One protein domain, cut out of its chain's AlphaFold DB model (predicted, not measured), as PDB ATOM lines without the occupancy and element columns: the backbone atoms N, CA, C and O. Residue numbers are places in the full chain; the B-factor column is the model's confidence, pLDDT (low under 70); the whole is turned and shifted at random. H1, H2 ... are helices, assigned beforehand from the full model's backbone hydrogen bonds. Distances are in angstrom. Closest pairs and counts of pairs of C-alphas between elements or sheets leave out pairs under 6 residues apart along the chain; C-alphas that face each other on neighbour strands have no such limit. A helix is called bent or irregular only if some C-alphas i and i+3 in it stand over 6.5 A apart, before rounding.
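What this domain is: This is residues 230 to 301 and 309 to 337 of the 387 residues of an uncharacterized protein of Nippostrongylus brasiliensis (UniProt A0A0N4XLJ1). A long helix, H3, makes one end of a loose rod, and two helices side by side and running opposite ways, H1 and H4, make the other end; the first part of H3 packs on the last part of H1 where the two ends overlap. Near the middle of the length the short helix H2 folds back over the beginning of H3, while residues 293 to 298, of which 293 to 296 belong to H3, stick out at the tip. The printed part has 101 residues with four named helices, in the order H1, H2, H3, H4, and no named strand, and its class is all helix. The whole is loose, with a radius of gyration of the C-alphas of 17.6 A, and the C-alphas span 64 by 29 by 25 A.

Where its parts are: The longest helix, H3, holds residues 269 to 296, 28 residues, and measures 40.5 A from C-alpha 269 at (-2.701, -81.031, -16.423) to C-alpha 296 at (-5.982, -112.800, -41.269). H1 holds residues 232 to 249 and measures 25.6 A, with C-alpha 232 at (-8.870, -63.208, -24.911). H2 is the short one, residues 254 to 262, 13.3 A from first to last C-alpha. H2 is neither bent nor irregular, but only just: C-alphas 254 and 257 are 6.4 A apart. H4 holds residues 312 to 337 and measures 37.2 A, ending at C-alpha 337 at (-6.496, -59.192, -11.831).

How they stand to each other: H3 touches H1 with residues 270 to 277 alone, and H1 touches H3 with residues 241 to 248 alone. Their closest C-alphas are those of Phe 248 and Ile 277, 5.3 A apart. H1 and H3 run the same way at a shallow tilt of 33 degrees, only just short of steep. H2 and H3 form a helical hairpin, two helices that follow each other, touch and run opposite ways. H3 touches H2 with residues 272 to 276 alone, and the closest C-alphas are those of Leu 260 and Lys 272, 6.3 A apart. The tilt between H2 and H3 is 37 degrees, only just steep. H1 and H4 touch, and H4 does so with residues 315 to 327 alone. Their closest C-alphas, those of Leu 249 and Arg 315, are 6.0 A apart, and the two helices run opposite ways at a shallow tilt of 18 degrees, 10.7 A from centre to centre. H1 and H2 are close but not clearly touching, with the C-alphas of Leu 249 and Leu 257 the closest at 8.0 A. H4 is apart from both H2 and H3. Of the 3 pairs of helices that touch, 2 are at a shallow tilt, and the helix packing is mostly aligned, only just. In H1, H3 and H4 every O i to N i+4 pair is within hydrogen-bond range, and in H2 4 of 5 are.

The domain as a whole: The outline is a rod, and its two farthest C-alphas are those of Gly 298 and Glu 336, 64.3 A apart. The first and last printed C-alphas, those of Ile 230 and Thr 337, are 10.1 A apart. Residues 302 to 308 are not printed, and C-alphas 301 and 309 are 19.2 A apart across this cut, which lies in the link from H3 to H4. Of the links that are printed whole, H1 to H2 is tight and H2 to H3 is short. The mean pLDDT of the printed part is 85.1, and residues 230 to 234 and 333 to 337 of the model are under 70.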
ATOM      1  N   ILE A 230     -12.991 -62.402 -19.381       59.19
ATOM      2  CA  ILE A 230     -11.786 -63.229 -19.363       59.19
ATOM      3  C   ILE A 230     -10.908 -62.708 -20.515       59.19
ATOM      4  O   ILE A 230     -11.415 -62.566 -21.635       59.19
ATOM      5  N   PRO A 231      -9.653 -62.297 -20.265       63.03
ATOM      6  CA  PRO A 231      -8.788 -61.801 -21.329       63.03
ATOM      7  C   PRO A 231      -8.709 -62.822 -22.463       63.03
ATOM      8  O   PRO A 231      -8.619 -64.016 -22.190       63.03
ATOM      9  N   LEU A 232      -8.748 -62.357 -23.715       66.62
ATOM     10  CA  LEU A 232      -8.870 -63.208 -24.911       66.62
ATOM     11  C   LEU A 232      -7.854 -64.369 -24.926       66.62
ATOM     12  O   LEU A 232      -8.208 -65.495 -25.243       66.62
ATOM     13  N   GLU A 233      -6.621 -64.103 -24.493       61.59
ATOM     14  CA  GLU A 233      -5.538 -65.089 -24.387       61.59
ATOM     15  C   GLU A 233      -5.827 -66.189 -23.345       61.59
ATOM     16  O   GLU A 233      -5.575 -67.368 -23.584       61.59
ATOM     17  N   ARG A 234      -6.444 -65.836 -22.209       67.75
ATOM     18  CA  ARG A 234      -6.869 -66.806 -21.186       67.75
ATOM     19  C   ARG A 234      -8.067 -67.633 -21.652       67.75
ATOM     20  O   ARG A 234      -8.119 -68.832 -21.392       67.75
ATOM     21  N   GLU A 235      -9.003 -67.015 -22.371       75.00
ATOM     22  CA  GLU A 235     -10.148 -67.723 -22.956       75.00
ATOM     23  C   GLU A 235      -9.683 -68.799 -23.947       75.00
ATOM     24  O   GLU A 235     -10.164 -69.927 -23.890       75.00
ATOM     25  N   GLU A 236      -8.697 -68.508 -24.801       78.44
ATOM     26  CA  GLU A 236      -8.142 -69.495 -25.740       78.44
ATOM     27  C   GLU A 236      -7.539 -70.714 -25.025       78.44
ATOM     28  O   GLU A 236      -7.815 -71.855 -25.405       78.44
ATOM     29  N   HIS A 237      -6.784 -70.495 -23.946       75.81
ATOM     30  CA  HIS A 237      -6.192 -71.571 -23.148       75.81
ATOM     31  C   HIS A 237      -7.254 -72.428 -22.441       75.81
ATOM     32  O   HIS A 237      -7.147 -73.658 -22.394       75.81
ATOM     33  N   ILE A 238      -8.313 -71.800 -21.924       81.94
ATOM     34  CA  ILE A 238      -9.442 -72.502 -21.302       81.94
ATOM     35  C   ILE A 238     -10.201 -73.319 -22.349       81.94
ATOM     36  O   ILE A 238     -10.507 -74.487 -22.115       81.94
ATOM     37  N   GLN A 239     -10.463 -72.751 -23.526       87.12
ATOM     38  CA  GLN A 239     -11.108 -73.461 -24.630       87.12
ATOM     39  C   GLN A 239     -10.269 -74.655 -25.098       87.12
ATOM     40  O   GLN A 239     -10.806 -75.748 -25.306       87.12
ATOM     41  N   GLU A 240      -8.948 -74.492 -25.210       87.31
ATOM     42  CA  GLU A 240      -8.036 -75.590 -25.530       87.31
ATOM     43  C   GLU A 240      -8.108 -76.694 -24.468       87.31
ATOM     44  O   GLU A 240      -8.207 -77.882 -24.804       87.31
ATOM     45  N   PHE A 241      -8.121 -76.315 -23.190       88.69
ATOM     46  CA  PHE A 241      -8.272 -77.256 -22.091       88.69
ATOM     47  C   PHE A 241      -9.595 -78.012 -22.154       88.69
ATOM     48  O   PHE A 241      -9.590 -79.242 -22.140       88.69
ATOM     49  N   LEU A 242     -10.723 -77.315 -22.288       91.00
ATOM     50  CA  LEU A 242     -12.048 -77.934 -22.333       91.00
ATOM     51  C   LEU A 242     -12.201 -78.861 -23.544       91.00
ATOM     52  O   LEU A 242     -12.729 -79.968 -23.422       91.00
ATOM     53  N   LYS A 243     -11.678 -78.460 -24.707       94.56
ATOM     54  CA  LYS A 243     -11.643 -79.306 -25.907       94.56
ATOM     55  C   LYS A 243     -10.809 -80.567 -25.682       94.56
ATOM     56  O   LYS A 243     -11.220 -81.666 -26.070       94.56
ATOM     57  N   THR A 244      -9.651 -80.420 -25.044       92.19
ATOM     58  CA  THR A 244      -8.768 -81.544 -24.720       92.19
ATOM     59  C   THR A 244      -9.429 -82.474 -23.706       92.19
ATOM     60  O   THR A 244      -9.479 -83.678 -23.938       92.19
ATOM     61  N   LEU A 245     -10.028 -81.936 -22.642       92.00
ATOM     62  CA  LEU A 245     -10.782 -82.689 -21.643       92.00
ATOM     63  C   LEU A 245     -11.913 -83.497 -22.288       92.00
ATOM     64  O   LEU A 245     -12.043 -84.688 -22.017       92.00
ATOM     65  N   ARG A 246     -12.695 -82.888 -23.186       93.81
ATOM     66  CA  ARG A 246     -13.781 -83.584 -23.893       93.81
ATOM     67  C   ARG A 246     -13.264 -84.742 -24.745       93.81
ATOM     68  O   ARG A 246     -13.863 -85.813 -24.768       93.81
ATOM     69  N   THR A 247     -12.133 -84.533 -25.416       94.12
ATOM     70  CA  THR A 247     -11.471 -85.551 -26.247       94.12
ATOM     71  C   THR A 247     -10.871 -86.680 -25.409       94.12
ATOM     72  O   THR A 247     -10.886 -87.835 -25.825       94.12
ATOM     73  N   PHE A 248     -10.334 -86.349 -24.237       93.44
ATOM     74  CA  PHE A 248      -9.809 -87.318 -23.286       93.44
ATOM     75  C   PHE A 248     -10.931 -88.195 -22.742       93.44
ATOM     76  O   PHE A 248     -10.877 -89.413 -22.870       93.44
ATOM     77  N   LEU A 249     -11.984 -87.575 -22.213       91.50
ATOM     78  CA  LEU A 249     -13.113 -88.276 -21.619       91.50
ATOM     79  C   LEU A 249     -13.836 -89.198 -22.619       91.50
ATOM     80  O   LEU A 249     -14.377 -90.215 -22.204       91.50
ATOM     81  N   SER A 250     -13.820 -88.899 -23.926       91.00
ATOM     82  CA  SER A 250     -14.426 -89.775 -24.944       91.00
ATOM     83  C   SER A 250     -13.644 -91.056 -25.236       91.00
ATOM     84  O   SER A 250     -14.201 -91.979 -25.820       91.00
ATOM     85  N   ARG A 251     -12.370 -91.121 -24.842       89.75
ATOM     86  CA  ARG A 251     -11.475 -92.269 -25.079       89.75
ATOM     87  C   ARG A 251     -10.957 -92.912 -23.794       89.75
ATOM     88  O   ARG A 251     -10.270 -93.934 -23.847       89.75
ATOM     89  N   ALA A 252     -11.229 -92.280 -22.661       87.75
ATOM     90  CA  ALA A 252     -10.742 -92.692 -21.362       87.75
ATOM     91  C   ALA A 252     -11.555 -93.871 -20.815       87.75
ATOM     92  O   ALA A 252     -12.786 -93.891 -20.854       87.75
ATOM     93  N   GLU A 253     -10.839 -94.837 -20.250       90.12
ATOM     94  CA  GLU A 253     -11.406 -95.817 -19.325       90.12
ATOM     95  C   GLU A 253     -11.545 -95.179 -17.930       90.12
ATOM     96  O   GLU A 253     -10.903 -94.165 -17.635       90.12
ATOM     97  N   HIS A 254     -12.337 -95.782 -17.037       84.06
ATOM     98  CA  HIS A 254     -12.551 -95.278 -15.666       84.06
ATOM     99  C   HIS A 254     -11.251 -95.015 -14.896       84.06
ATOM    100  O   HIS A 254     -11.138 -94.041 -14.152       84.06
ATOM    101  N   ASP A 255     -10.242 -95.859 -15.104       86.81
ATOM    102  CA  ASP A 255      -8.957 -95.729 -14.421       86.81
ATOM    103  C   ASP A 255      -8.075 -94.622 -15.008       86.81
ATOM    104  O   ASP A 255      -7.142 -94.167 -14.346       86.81
ATOM    105  N   ASP A 256      -8.324 -94.181 -16.239       88.81
ATOM    106  CA  ASP A 256      -7.420 -93.267 -16.937       88.81
ATOM    107  C   ASP A 256      -7.467 -91.862 -16.328       88.81
ATOM    108  O   ASP A 256      -6.422 -91.228 -16.181       88.81
ATOM    109  N   LEU A 257      -8.645 -91.395 -15.891       85.62
ATOM    110  CA  LEU A 257      -8.760 -90.116 -15.180       85.62
ATOM    111  C   LEU A 257      -8.016 -90.170 -13.841       85.62
ATOM    112  O   LEU A 257      -7.311 -89.229 -13.480       85.62
ATOM    113  N   ARG A 258      -8.110 -91.299 -13.134       86.44
ATOM    114  CA  ARG A 258      -7.390 -91.507 -11.877       86.44
ATOM    115  C   ARG A 258      -5.881 -91.524 -12.094       86.44
ATOM    116  O   ARG A 258      -5.174 -90.778 -11.429       86.44
ATOM    117  N   LYS A 259      -5.389 -92.296 -13.068       90.19
ATOM    118  CA  LYS A 259      -3.962 -92.333 -13.438       90.19
ATOM    119  C   LYS A 259      -3.438 -90.951 -13.825       90.19
ATOM    120  O   LYS A 259      -2.307 -90.620 -13.496       90.19
ATOM    121  N   LEU A 260      -4.249 -90.155 -14.516       89.81
ATOM    122  CA  LEU A 260      -3.890 -88.807 -14.941       89.81
ATOM    123  C   LEU A 260      -3.758 -87.833 -13.764       89.81
ATOM    124  O   LEU A 260      -2.850 -87.001 -13.760       89.81
ATOM    125  N   LEU A 261      -4.648 -87.934 -12.775       85.69
ATOM    126  CA  LEU A 261      -4.600 -87.114 -11.563       85.69
ATOM    127  C   LEU A 261      -3.508 -87.582 -10.589       85.69
ATOM    128  O   LEU A 261      -2.866 -86.751  -9.952       85.69
ATOM    129  N   ASP A 262      -3.266 -88.892 -10.521       87.75
ATOM    130  CA  ASP A 262      -2.222 -89.504  -9.694       87.75
ATOM    131  C   ASP A 262      -0.814 -89.352 -10.310       87.75
ATOM    132  O   ASP A 262       0.195 -89.540  -9.621       87.75
ATOM    133  N   ASP A 263      -0.707 -89.000 -11.598       86.44
ATOM    134  CA  ASP A 263       0.578 -88.744 -12.243       86.44
ATOM    135  C   ASP A 263       1.219 -87.473 -11.673       86.44
ATOM    136  O   ASP A 263       0.742 -86.352 -11.858       86.44
ATOM    137  N   ASN A 264       2.361 -87.642 -11.012       83.94
ATOM    138  CA  ASN A 264       3.144 -86.567 -10.408       83.94
ATOM    139  C   ASN A 264       4.335 -86.143 -11.286       83.94
ATOM    140  O   ASN A 264       5.310 -85.590 -10.783       83.94
ATOM    141  N   SER A 265       4.267 -86.363 -12.603       81.69
ATOM    142  CA  SER A 265       5.331 -86.065 -13.577       81.69
ATOM    143  C   SER A 265       5.770 -84.592 -13.691       81.69
ATOM    144  O   SER A 265       6.574 -84.269 -14.562       81.69
ATOM    145  N   GLY A 266       5.252 -83.682 -12.854       82.81
ATOM    146  CA  GLY A 266       5.547 -82.242 -12.883       82.81
ATOM    147  C   GLY A 266       5.010 -81.507 -14.117       82.81
ATOM    148  O   GLY A 266       5.151 -80.292 -14.211       82.81
ATOM    149  N   LYS A 267       4.392 -82.235 -15.052       84.56
ATOM    150  CA  LYS A 267       3.751 -81.707 -16.256       84.56
ATOM    151  C   LYS A 267       2.463 -80.975 -15.917       84.56
ATOM    152  O   LYS A 267       1.812 -81.278 -14.909       84.56
ATOM    153  N   SER A 268       2.059 -80.068 -16.798       84.94
ATOM    154  CA  SER A 268       0.755 -79.426 -16.670       84.94
ATOM    155  C   SER A 268      -0.368 -80.451 -16.830       84.94
ATOM    156  O   SER A 268      -0.214 -81.483 -17.485       84.94
ATOM    157  N   LEU A 269      -1.531 -80.174 -16.245       85.81
ATOM    158  CA  LEU A 269      -2.701 -81.031 -16.423       85.81
ATOM    159  C   LEU A 269      -3.087 -81.180 -17.903       85.81
ATOM    160  O   LEU A 269      -3.408 -82.279 -18.348       85.81
ATOM    161  N   LEU A 270      -3.010 -80.085 -18.663       85.88
ATOM    162  CA  LEU A 270      -3.292 -80.072 -20.096       85.88
ATOM    163  C   LEU A 270      -2.349 -81.008 -20.865       85.88
ATOM    164  O   LEU A 270      -2.791 -81.788 -21.706       85.88
ATOM    165  N   GLU A 271      -1.054 -80.981 -20.548       87.69
ATOM    166  CA  GLU A 271      -0.066 -81.894 -21.130       87.69
ATOM    167  C   GLU A 271      -0.327 -83.348 -20.740       87.69
ATOM    168  O   GLU A 271      -0.241 -84.234 -21.593       87.69
ATOM    169  N   LYS A 272      -0.682 -83.607 -19.476       89.88
ATOM    170  CA  LYS A 272      -1.056 -84.953 -19.022       89.88
ATOM    171  C   LYS A 272      -2.278 -85.470 -19.777       89.88
ATOM    172  O   LYS A 272      -2.269 -86.618 -20.210       89.88
ATOM    173  N   MET A 273      -3.281 -84.625 -20.019       91.69
ATOM    174  CA  MET A 273      -4.451 -84.981 -20.828       91.69
ATOM    175  C   MET A 273      -4.079 -85.284 -22.276       91.69
ATOM    176  O   MET A 273      -4.505 -86.309 -22.803       91.69
ATOM    177  N   LYS A 274      -3.242 -84.455 -22.911       92.12
ATOM    178  CA  LYS A 274      -2.742 -84.712 -24.273       92.12
ATOM    179  C   LYS A 274      -2.010 -86.055 -24.359       92.12
ATOM    180  O   LYS A 274      -2.284 -86.842 -25.261       92.12
ATOM    181  N   LEU A 275      -1.137 -86.349 -23.394       93.19
ATOM    182  CA  LEU A 275      -0.420 -87.625 -23.319       93.19
ATOM    183  C   LEU A 275      -1.357 -88.810 -23.089       93.19
ATOM    184  O   LEU A 275      -1.184 -89.853 -23.713       93.19
ATOM    185  N   ALA A 276      -2.360 -88.654 -22.228       92.31
ATOM    186  CA  ALA A 276      -3.318 -89.713 -21.955       92.31
ATOM    187  C   ALA A 276      -4.225 -89.995 -23.165       92.31
ATOM    188  O   ALA A 276      -4.511 -91.154 -23.446       92.31
ATOM    189  N   ILE A 277      -4.586 -88.971 -23.952       93.62
ATOM    190  CA  ILE A 277      -5.238 -89.155 -25.260       93.62
ATOM    191  C   ILE A 277      -4.330 -89.953 -26.201       93.62
ATOM    192  O   ILE A 277      -4.792 -90.891 -26.845       93.62
ATOM    193  N   SER A 278      -3.039 -89.611 -26.282       93.31
ATOM    194  CA  SER A 278      -2.090 -90.362 -27.114       93.31
ATOM    195  C   SER A 278      -1.980 -91.827 -26.680       93.31
ATOM    196  O   SER A 278      -2.031 -92.708 -27.533       93.31
ATOM    197  N   ALA A 279      -1.905 -92.093 -25.375       92.75
ATOM    198  CA  ALA A 279      -1.867 -93.450 -24.834       92.75
ATOM    199  C   ALA A 279      -3.164 -94.230 -25.119       92.75
ATOM    200  O   ALA A 279      -3.116 -95.404 -25.481       92.75
ATOM    201  N   ALA A 280      -4.324 -93.573 -25.014       91.94
ATOM    202  CA  ALA A 280      -5.610 -94.173 -25.359       91.94
ATOM    203  C   ALA A 280      -5.695 -94.520 -26.856       91.94
ATOM    204  O   ALA A 280      -6.117 -95.622 -27.206       91.94
ATOM    205  N   ASN A 281      -5.221 -93.628 -27.732       92.25
ATOM    206  CA  ASN A 281      -5.146 -93.880 -29.173       92.25
ATOM    207  C   ASN A 281      -4.189 -95.036 -29.505       92.25
ATOM    208  O   ASN A 281      -4.476 -95.841 -30.385       92.25
ATOM    209  N   GLU A 282      -3.052 -95.139 -28.814       93.12
ATOM    210  CA  GLU A 282      -2.095 -96.234 -29.011       93.12
ATOM    211  C   GLU A 282      -2.693 -97.586 -28.597       93.12
ATOM    212  O   GLU A 282      -2.550 -98.574 -29.322       93.12
ATOM    213  N   ARG A 283      -3.435 -97.622 -27.482       91.00
ATOM    214  CA  ARG A 283      -4.207 -98.794 -27.040       91.00
ATOM    215  C   ARG A 283      -5.250 -99.210 -28.084       91.00
ATOM    216  O   ARG A 283      -5.341-100.392 -28.416       91.00
ATOM    217  N   GLU A 284      -6.006 -98.254 -28.622       89.50
ATOM    218  CA  GLU A 284      -7.016 -98.499 -29.659       89.50
ATOM    219  C   GLU A 284      -6.381 -99.016 -30.959       89.50
ATOM    220  O   GLU A 284      -6.816-100.026 -31.515       89.50
ATOM    221  N   PHE A 285      -5.291 -98.391 -31.402       93.38
ATOM    222  CA  PHE A 285      -4.553 -98.811 -32.590       93.38
ATOM    223  C   PHE A 285      -3.938-100.210 -32.430       93.38
ATOM    224  O   PHE A 285      -3.988-101.025 -33.354       93.38
ATOM    225  N   GLY A 286      -3.386-100.515 -31.251       92.25
ATOM    226  CA  GLY A 286      -2.848-101.836 -30.925       92.25
ATOM    227  C   GLY A 286      -3.911-102.928 -31.020       92.25
ATOM    228  O   GLY A 286      -3.687-103.946 -31.677       92.25
ATOM    229  N   ARG A 287      -5.098-102.676 -30.454       89.62
ATOM    230  CA  ARG A 287      -6.259-103.569 -30.565       89.62
ATOM    231  C   ARG A 287      -6.686-103.755 -32.019       89.62
ATOM    232  O   ARG A 287      -6.938-104.878 -32.443       89.62
ATOM    233  N   LEU A 288      -6.758-102.675 -32.796       91.50
ATOM    234  CA  LEU A 288      -7.173-102.748 -34.197       91.50
ATOM    235  C   LEU A 288      -6.218-103.630 -35.017       91.50
ATOM    236  O   LEU A 288      -6.652-104.472 -35.800       91.50
ATOM    237  N   LYS A 289      -4.911-103.495 -34.774       93.62
ATOM    238  CA  LYS A 289      -3.886-104.342 -35.390       93.62
ATOM    239  C   LYS A 289      -4.006-105.811 -34.967       93.62
ATOM    240  O   LYS A 289      -3.792-106.696 -35.792       93.62
ATOM    241  N   GLU A 290      -4.326-106.073 -33.702       91.81
ATOM    242  CA  GLU A 290      -4.567-107.429 -33.195       91.81
ATOM    243  C   GLU A 290      -5.798-108.071 -33.849       91.81
ATOM    244  O   GLU A 290      -5.718-109.208 -34.312       91.81
ATOM    245  N   LEU A 291      -6.903-107.329 -33.967       91.31
ATOM    246  CA  LEU A 291      -8.119-107.782 -34.645       91.31
ATOM    247  C   LEU A 291      -7.872-108.102 -36.125       91.31
ATOM    248  O   LEU A 291      -8.326-109.137 -36.614       91.31
ATOM    249  N   GLU A 292      -7.113-107.261 -36.832       92.38
ATOM    250  CA  GLU A 292      -6.731-107.506 -38.229       92.38
ATOM    251  C   GLU A 292      -5.881-108.781 -38.361       92.38
ATOM    252  O   GLU A 292      -6.098-109.603 -39.254       92.38
ATOM    253  N   LEU A 293      -4.947-108.998 -37.428       93.19
ATOM    254  CA  LEU A 293      -4.127-110.206 -37.394       93.19
ATOM    255  C   LEU A 293      -4.989-111.455 -37.140       93.19
ATOM    256  O   LEU A 293      -4.861-112.439 -37.868       93.19
ATOM    257  N   MET A 294      -5.903-111.411 -36.169       90.94
ATOM    258  CA  MET A 294      -6.846-112.501 -35.883       90.94
ATOM    259  C   MET A 294      -7.706-112.839 -37.104       90.94
ATOM    260  O   MET A 294      -7.797-114.007 -37.488       90.94
ATOM    261  N   LYS A 295      -8.241-111.815 -37.778       92.81
ATOM    262  CA  LYS A 295      -8.997-111.959 -39.025       92.81
ATOM    263  C   LYS A 295      -8.160-112.613 -40.126       92.81
ATOM    264  O   LYS A 295      -8.637-113.528 -40.792       92.81
ATOM    265  N   SER A 296      -6.898-112.206 -40.283       94.12
ATOM    266  CA  SER A 296      -5.982-112.800 -41.269       94.12
ATOM    267  C   SER A 296      -5.665-114.277 -40.988       94.12
ATOM    268  O   SER A 296      -5.446-115.054 -41.916       94.12
ATOM    269  N   HIS A 297      -5.699-114.686 -39.716       92.56
ATOM    270  CA  HIS A 297      -5.513-116.072 -39.291       92.56
ATOM    271  C   HIS A 297      -6.808-116.900 -39.289       92.56
ATOM    272  O   HIS A 297      -6.766-118.079 -38.934       92.56
ATOM    273  N   GLY A 298      -7.944-116.322 -39.699       88.25
ATOM    274  CA  GLY A 298      -9.241-117.002 -39.713       88.25
ATOM    275  C   GLY A 298      -9.830-117.247 -38.320       88.25
ATOM    276  O   GLY A 298     -10.651-118.147 -38.159       88.25
ATOM    277  N   VAL A 299      -9.395-116.482 -37.312       90.06
ATOM    278  CA  VAL A 299      -9.962-116.508 -35.957       90.06
ATOM    279  C   VAL A 299     -11.239-115.671 -35.941       90.06
ATOM    280  O   VAL A 299     -11.261-114.556 -36.462       90.06
ATOM    281  N   ASP A 300     -12.298-116.210 -35.337       86.62
ATOM    282  CA  ASP A 300     -13.559-115.494 -35.156       86.62
ATOM    283  C   ASP A 300     -13.389-114.325 -34.169       86.62
ATOM    284  O   ASP A 300     -13.027-114.515 -33.006       86.62
ATOM    285  N   ILE A 301     -13.646-113.114 -34.658       86.94
ATOM    286  CA  ILE A 301     -13.501-111.859 -33.913       86.94
ATOM    287  C   ILE A 301     -14.779-111.450 -33.172       86.94
ATOM    288  O   ILE A 301     -14.727-110.529 -32.359       86.94
ATOM    289  N   LEU A 309     -15.067 -98.582 -21.688       87.25
ATOM    290  CA  LEU A 309     -15.125 -97.126 -21.684       87.25
ATOM    291  C   LEU A 309     -16.123 -96.628 -20.630       87.25
ATOM    292  O   LEU A 309     -17.047 -97.346 -20.238       87.25
ATOM    293  N   MET A 310     -15.931 -95.386 -20.180       84.62
ATOM    294  CA  MET A 310     -16.932 -94.697 -19.362       84.62
ATOM    295  C   MET A 310     -18.249 -94.551 -20.129       84.62
ATOM    296  O   MET A 310     -18.241 -94.279 -21.331       84.62
ATOM    297  N   ALA A 311     -19.369 -94.716 -19.420       88.81
ATOM    298  CA  ALA A 311     -20.696 -94.520 -19.995       88.81
ATOM    299  C   ALA A 311     -20.883 -93.064 -20.443       88.81
ATOM    300  O   ALA A 311     -20.284 -92.145 -19.875       88.81
ATOM    301  N   ASP A 312     -21.725 -92.844 -21.450       90.50
ATOM    302  CA  ASP A 312     -21.933 -91.519 -22.033       90.50
ATOM    303  C   ASP A 312     -22.475 -90.512 -21.005       90.50
ATOM    304  O   ASP A 312     -22.040 -89.358 -20.987       90.50
ATOM    305  N   GLU A 313     -23.358 -90.956 -20.107       91.56
ATOM    306  CA  GLU A 313     -23.909 -90.137 -19.024       91.56
ATOM    307  C   GLU A 313     -22.832 -89.752 -18.006       91.56
ATOM    308  O   GLU A 313     -22.696 -88.583 -17.647       91.56
ATOM    309  N   GLU A 314     -22.019 -90.721 -17.582       89.75
ATOM    310  CA  GLU A 314     -20.918 -90.500 -16.639       89.75
ATOM    311  C   GLU A 314     -19.875 -89.541 -17.223       89.75
ATOM    312  O   GLU A 314     -19.389 -88.632 -16.544       89.75
ATOM    313  N   ARG A 315     -19.568 -89.711 -18.512       91.81
ATOM    314  CA  ARG A 315     -18.642 -88.864 -19.256       91.81
ATOM    315  C   ARG A 315     -19.103 -87.409 -19.275       91.81
ATOM    316  O   ARG A 315     -18.302 -86.504 -19.036       91.81
ATOM    317  N   GLU A 316     -20.377 -87.187 -19.576       92.00
ATOM    318  CA  GLU A 316     -20.953 -85.847 -19.652       92.00
ATOM    319  C   GLU A 316     -21.071 -85.205 -18.262       92.00
ATOM    320  O   GLU A 316     -20.778 -84.021 -18.102       92.00
ATOM    321  N   ASP A 317     -21.415 -85.982 -17.234       90.44
ATOM    322  CA  ASP A 317     -21.458 -85.504 -15.850       90.44
ATOM    323  C   ASP A 317     -20.078 -85.080 -15.341       90.44
ATOM    324  O   ASP A 317     -19.938 -84.027 -14.710       90.44
ATOM    325  N   LEU A 318     -19.038 -85.865 -15.634       88.31
ATOM    326  CA  LEU A 318     -17.655 -85.502 -15.326       88.31
ATOM    327  C   LEU A 318     -17.227 -84.250 -16.089       88.31
ATOM    328  O   LEU A 318     -16.642 -83.344 -15.494       88.31
ATOM    329  N   PHE A 319     -17.556 -84.166 -17.380       91.56
ATOM    330  CA  PHE A 319     -17.258 -82.985 -18.180       91.56
ATOM    331  C   PHE A 319     -17.914 -81.733 -17.591       91.56
ATOM    332  O   PHE A 319     -17.229 -80.734 -17.392       91.56
ATOM    333  N   LYS A 320     -19.205 -81.778 -17.241       92.12
ATOM    334  CA  LYS A 320     -19.928 -80.652 -16.622       92.12
ATOM    335  C   LYS A 320     -19.337 -80.244 -15.278       92.12
ATOM    336  O   LYS A 320     -19.153 -79.055 -15.033       92.12
ATOM    337  N   LYS A 321     -18.997 -81.212 -14.421       88.62
ATOM    338  CA  LYS A 321     -18.378 -80.939 -13.114       88.62
ATOM    339  C   LYS A 321     -17.029 -80.242 -13.272       88.62
ATOM    340  O   LYS A 321     -16.805 -79.202 -12.666       88.62
ATOM    341  N   ILE A 322     -16.151 -80.788 -14.112       85.69
ATOM    342  CA  ILE A 322     -14.799 -80.247 -14.299       85.69
ATOM    343  C   ILE A 322     -14.851 -78.907 -15.046       85.69
ATOM    344  O   ILE A 322     -14.184 -77.959 -14.645       85.69
ATOM    345  N   SER A 323     -15.659 -78.797 -16.104       86.44
ATOM    346  CA  SER A 323     -15.800 -77.549 -16.867       86.44
ATOM    347  C   SER A 323     -16.415 -76.423 -16.039       86.44
ATOM    348  O   SER A 323     -15.935 -75.297 -16.119       86.44
ATOM    349  N   GLY A 324     -17.417 -76.724 -15.206       81.75
ATOM    350  CA  GLY A 324     -18.020 -75.753 -14.298       81.75
ATOM    351  C   GLY A 324     -17.009 -75.188 -13.305       81.75
ATOM    352  O   GLY A 324     -16.938 -73.976 -13.132       81.75
ATOM    353  N   VAL A 325     -16.177 -76.052 -12.720       84.31
ATOM    354  CA  VAL A 325     -15.087 -75.643 -11.824       84.31
ATOM    355  C   VAL A 325     -14.073 -74.753 -12.550       84.31
ATOM    356  O   VAL A 325     -13.749 -73.672 -12.070       84.31
ATOM    357  N   VAL A 326     -13.614 -75.166 -13.734       81.19
ATOM    358  CA  VAL A 326     -12.589 -74.432 -14.494       81.19
ATOM    359  C   VAL A 326     -13.075 -73.053 -14.943       81.19
ATOM    360  O   VAL A 326     -12.328 -72.081 -14.847       81.19
ATOM    361  N   LEU A 327     -14.322 -72.948 -15.408       81.31
ATOM    362  CA  LEU A 327     -14.904 -71.665 -15.805       81.31
ATOM    363  C   LEU A 327     -15.131 -70.746 -14.599       81.31
ATOM    364  O   LEU A 327     -14.826 -69.558 -14.685       81.31
ATOM    365  N   ALA A 328     -15.616 -71.290 -13.478       77.38
ATOM    366  CA  ALA A 328     -15.849 -70.517 -12.261       77.38
ATOM    367  C   ALA A 328     -14.547 -69.933 -11.688       77.38
ATOM    368  O   ALA A 328     -14.510 -68.762 -11.306       77.38
ATOM    369  N   GLU A 329     -13.461 -70.707 -11.671       75.69
ATOM    370  CA  GLU A 329     -12.167 -70.203 -11.201       75.69
ATOM    371  C   GLU A 329     -11.553 -69.185 -12.171       75.69
ATOM    372  O   GLU A 329     -11.007 -68.162 -11.747       75.69
ATOM    373  N   ALA A 330     -11.665 -69.417 -13.481       72.50
ATOM    374  CA  ALA A 330     -11.184 -68.468 -14.481       72.50
ATOM    375  C   ALA A 330     -11.885 -67.104 -14.375       72.50
ATOM    376  O   ALA A 330     -11.234 -66.059 -14.461       72.50
ATOM    377  N   GLU A 331     -13.200 -67.106 -14.142       72.94
ATOM    378  CA  GLU A 331     -13.989 -65.894 -13.914       72.94
ATOM    379  C   GLU A 331     -13.521 -65.155 -12.651       72.94
ATOM    380  O   GLU A 331     -13.278 -63.943 -12.679       72.94
ATOM    381  N   LYS A 332     -13.297 -65.896 -11.561       73.25
ATOM    382  CA  LYS A 332     -12.826 -65.361 -10.280       73.25
ATOM    383  C   LYS A 332     -11.434 -64.725 -10.382       73.25
ATOM    384  O   LYS A 332     -11.232 -63.611  -9.899       73.25
ATOM    385  N   ARG A 333     -10.492 -65.360 -11.085       61.25
ATOM    386  CA  ARG A 333      -9.153 -64.792 -11.340       61.25
ATOM    387  C   ARG A 333      -9.155 -63.633 -12.332       61.25
ATOM    388  O   ARG A 333      -8.281 -62.768 -12.262       61.25
ATOM    389  N   GLY A 334     -10.108 -63.589 -13.264       57.78
ATOM    390  CA  GLY A 334     -10.332 -62.422 -14.121       57.78
ATOM    391  C   GLY A 334     -10.675 -61.178 -13.294       57.78
ATOM    392  O   GLY A 334     -10.080 -60.117 -13.499       57.78
ATOM    393  N   LEU A 335     -11.552 -61.338 -12.297       49.09
ATOM    394  CA  LEU A 335     -11.924 -60.292 -11.338       49.09
ATOM    395  C   LEU A 335     -10.773 -59.876 -10.404       49.09
ATOM    396  O   LEU A 335     -10.587 -58.681 -10.163       49.09
ATOM    397  N   GLU A 336      -9.970 -60.822  -9.910       49.75
ATOM    398  CA  GLU A 336      -8.827 -60.510  -9.035       49.75
ATOM    399  C   GLU A 336      -7.750 -59.686  -9.761       49.75
ATOM    400  O   GLU A 336      -7.269 -58.692  -9.216       49.75
ATOM    401  N   THR A 337      -7.447 -59.993 -11.029       50.28
ATOM    402  CA  THR A 337      -6.496 -59.192 -11.831       50.28
ATOM    403  C   THR A 337      -7.007 -57.799 -12.212       50.28
ATOM    404  O   THR A 337      -6.212 -56.926 -12.541       50.28
TER     405      THR A 337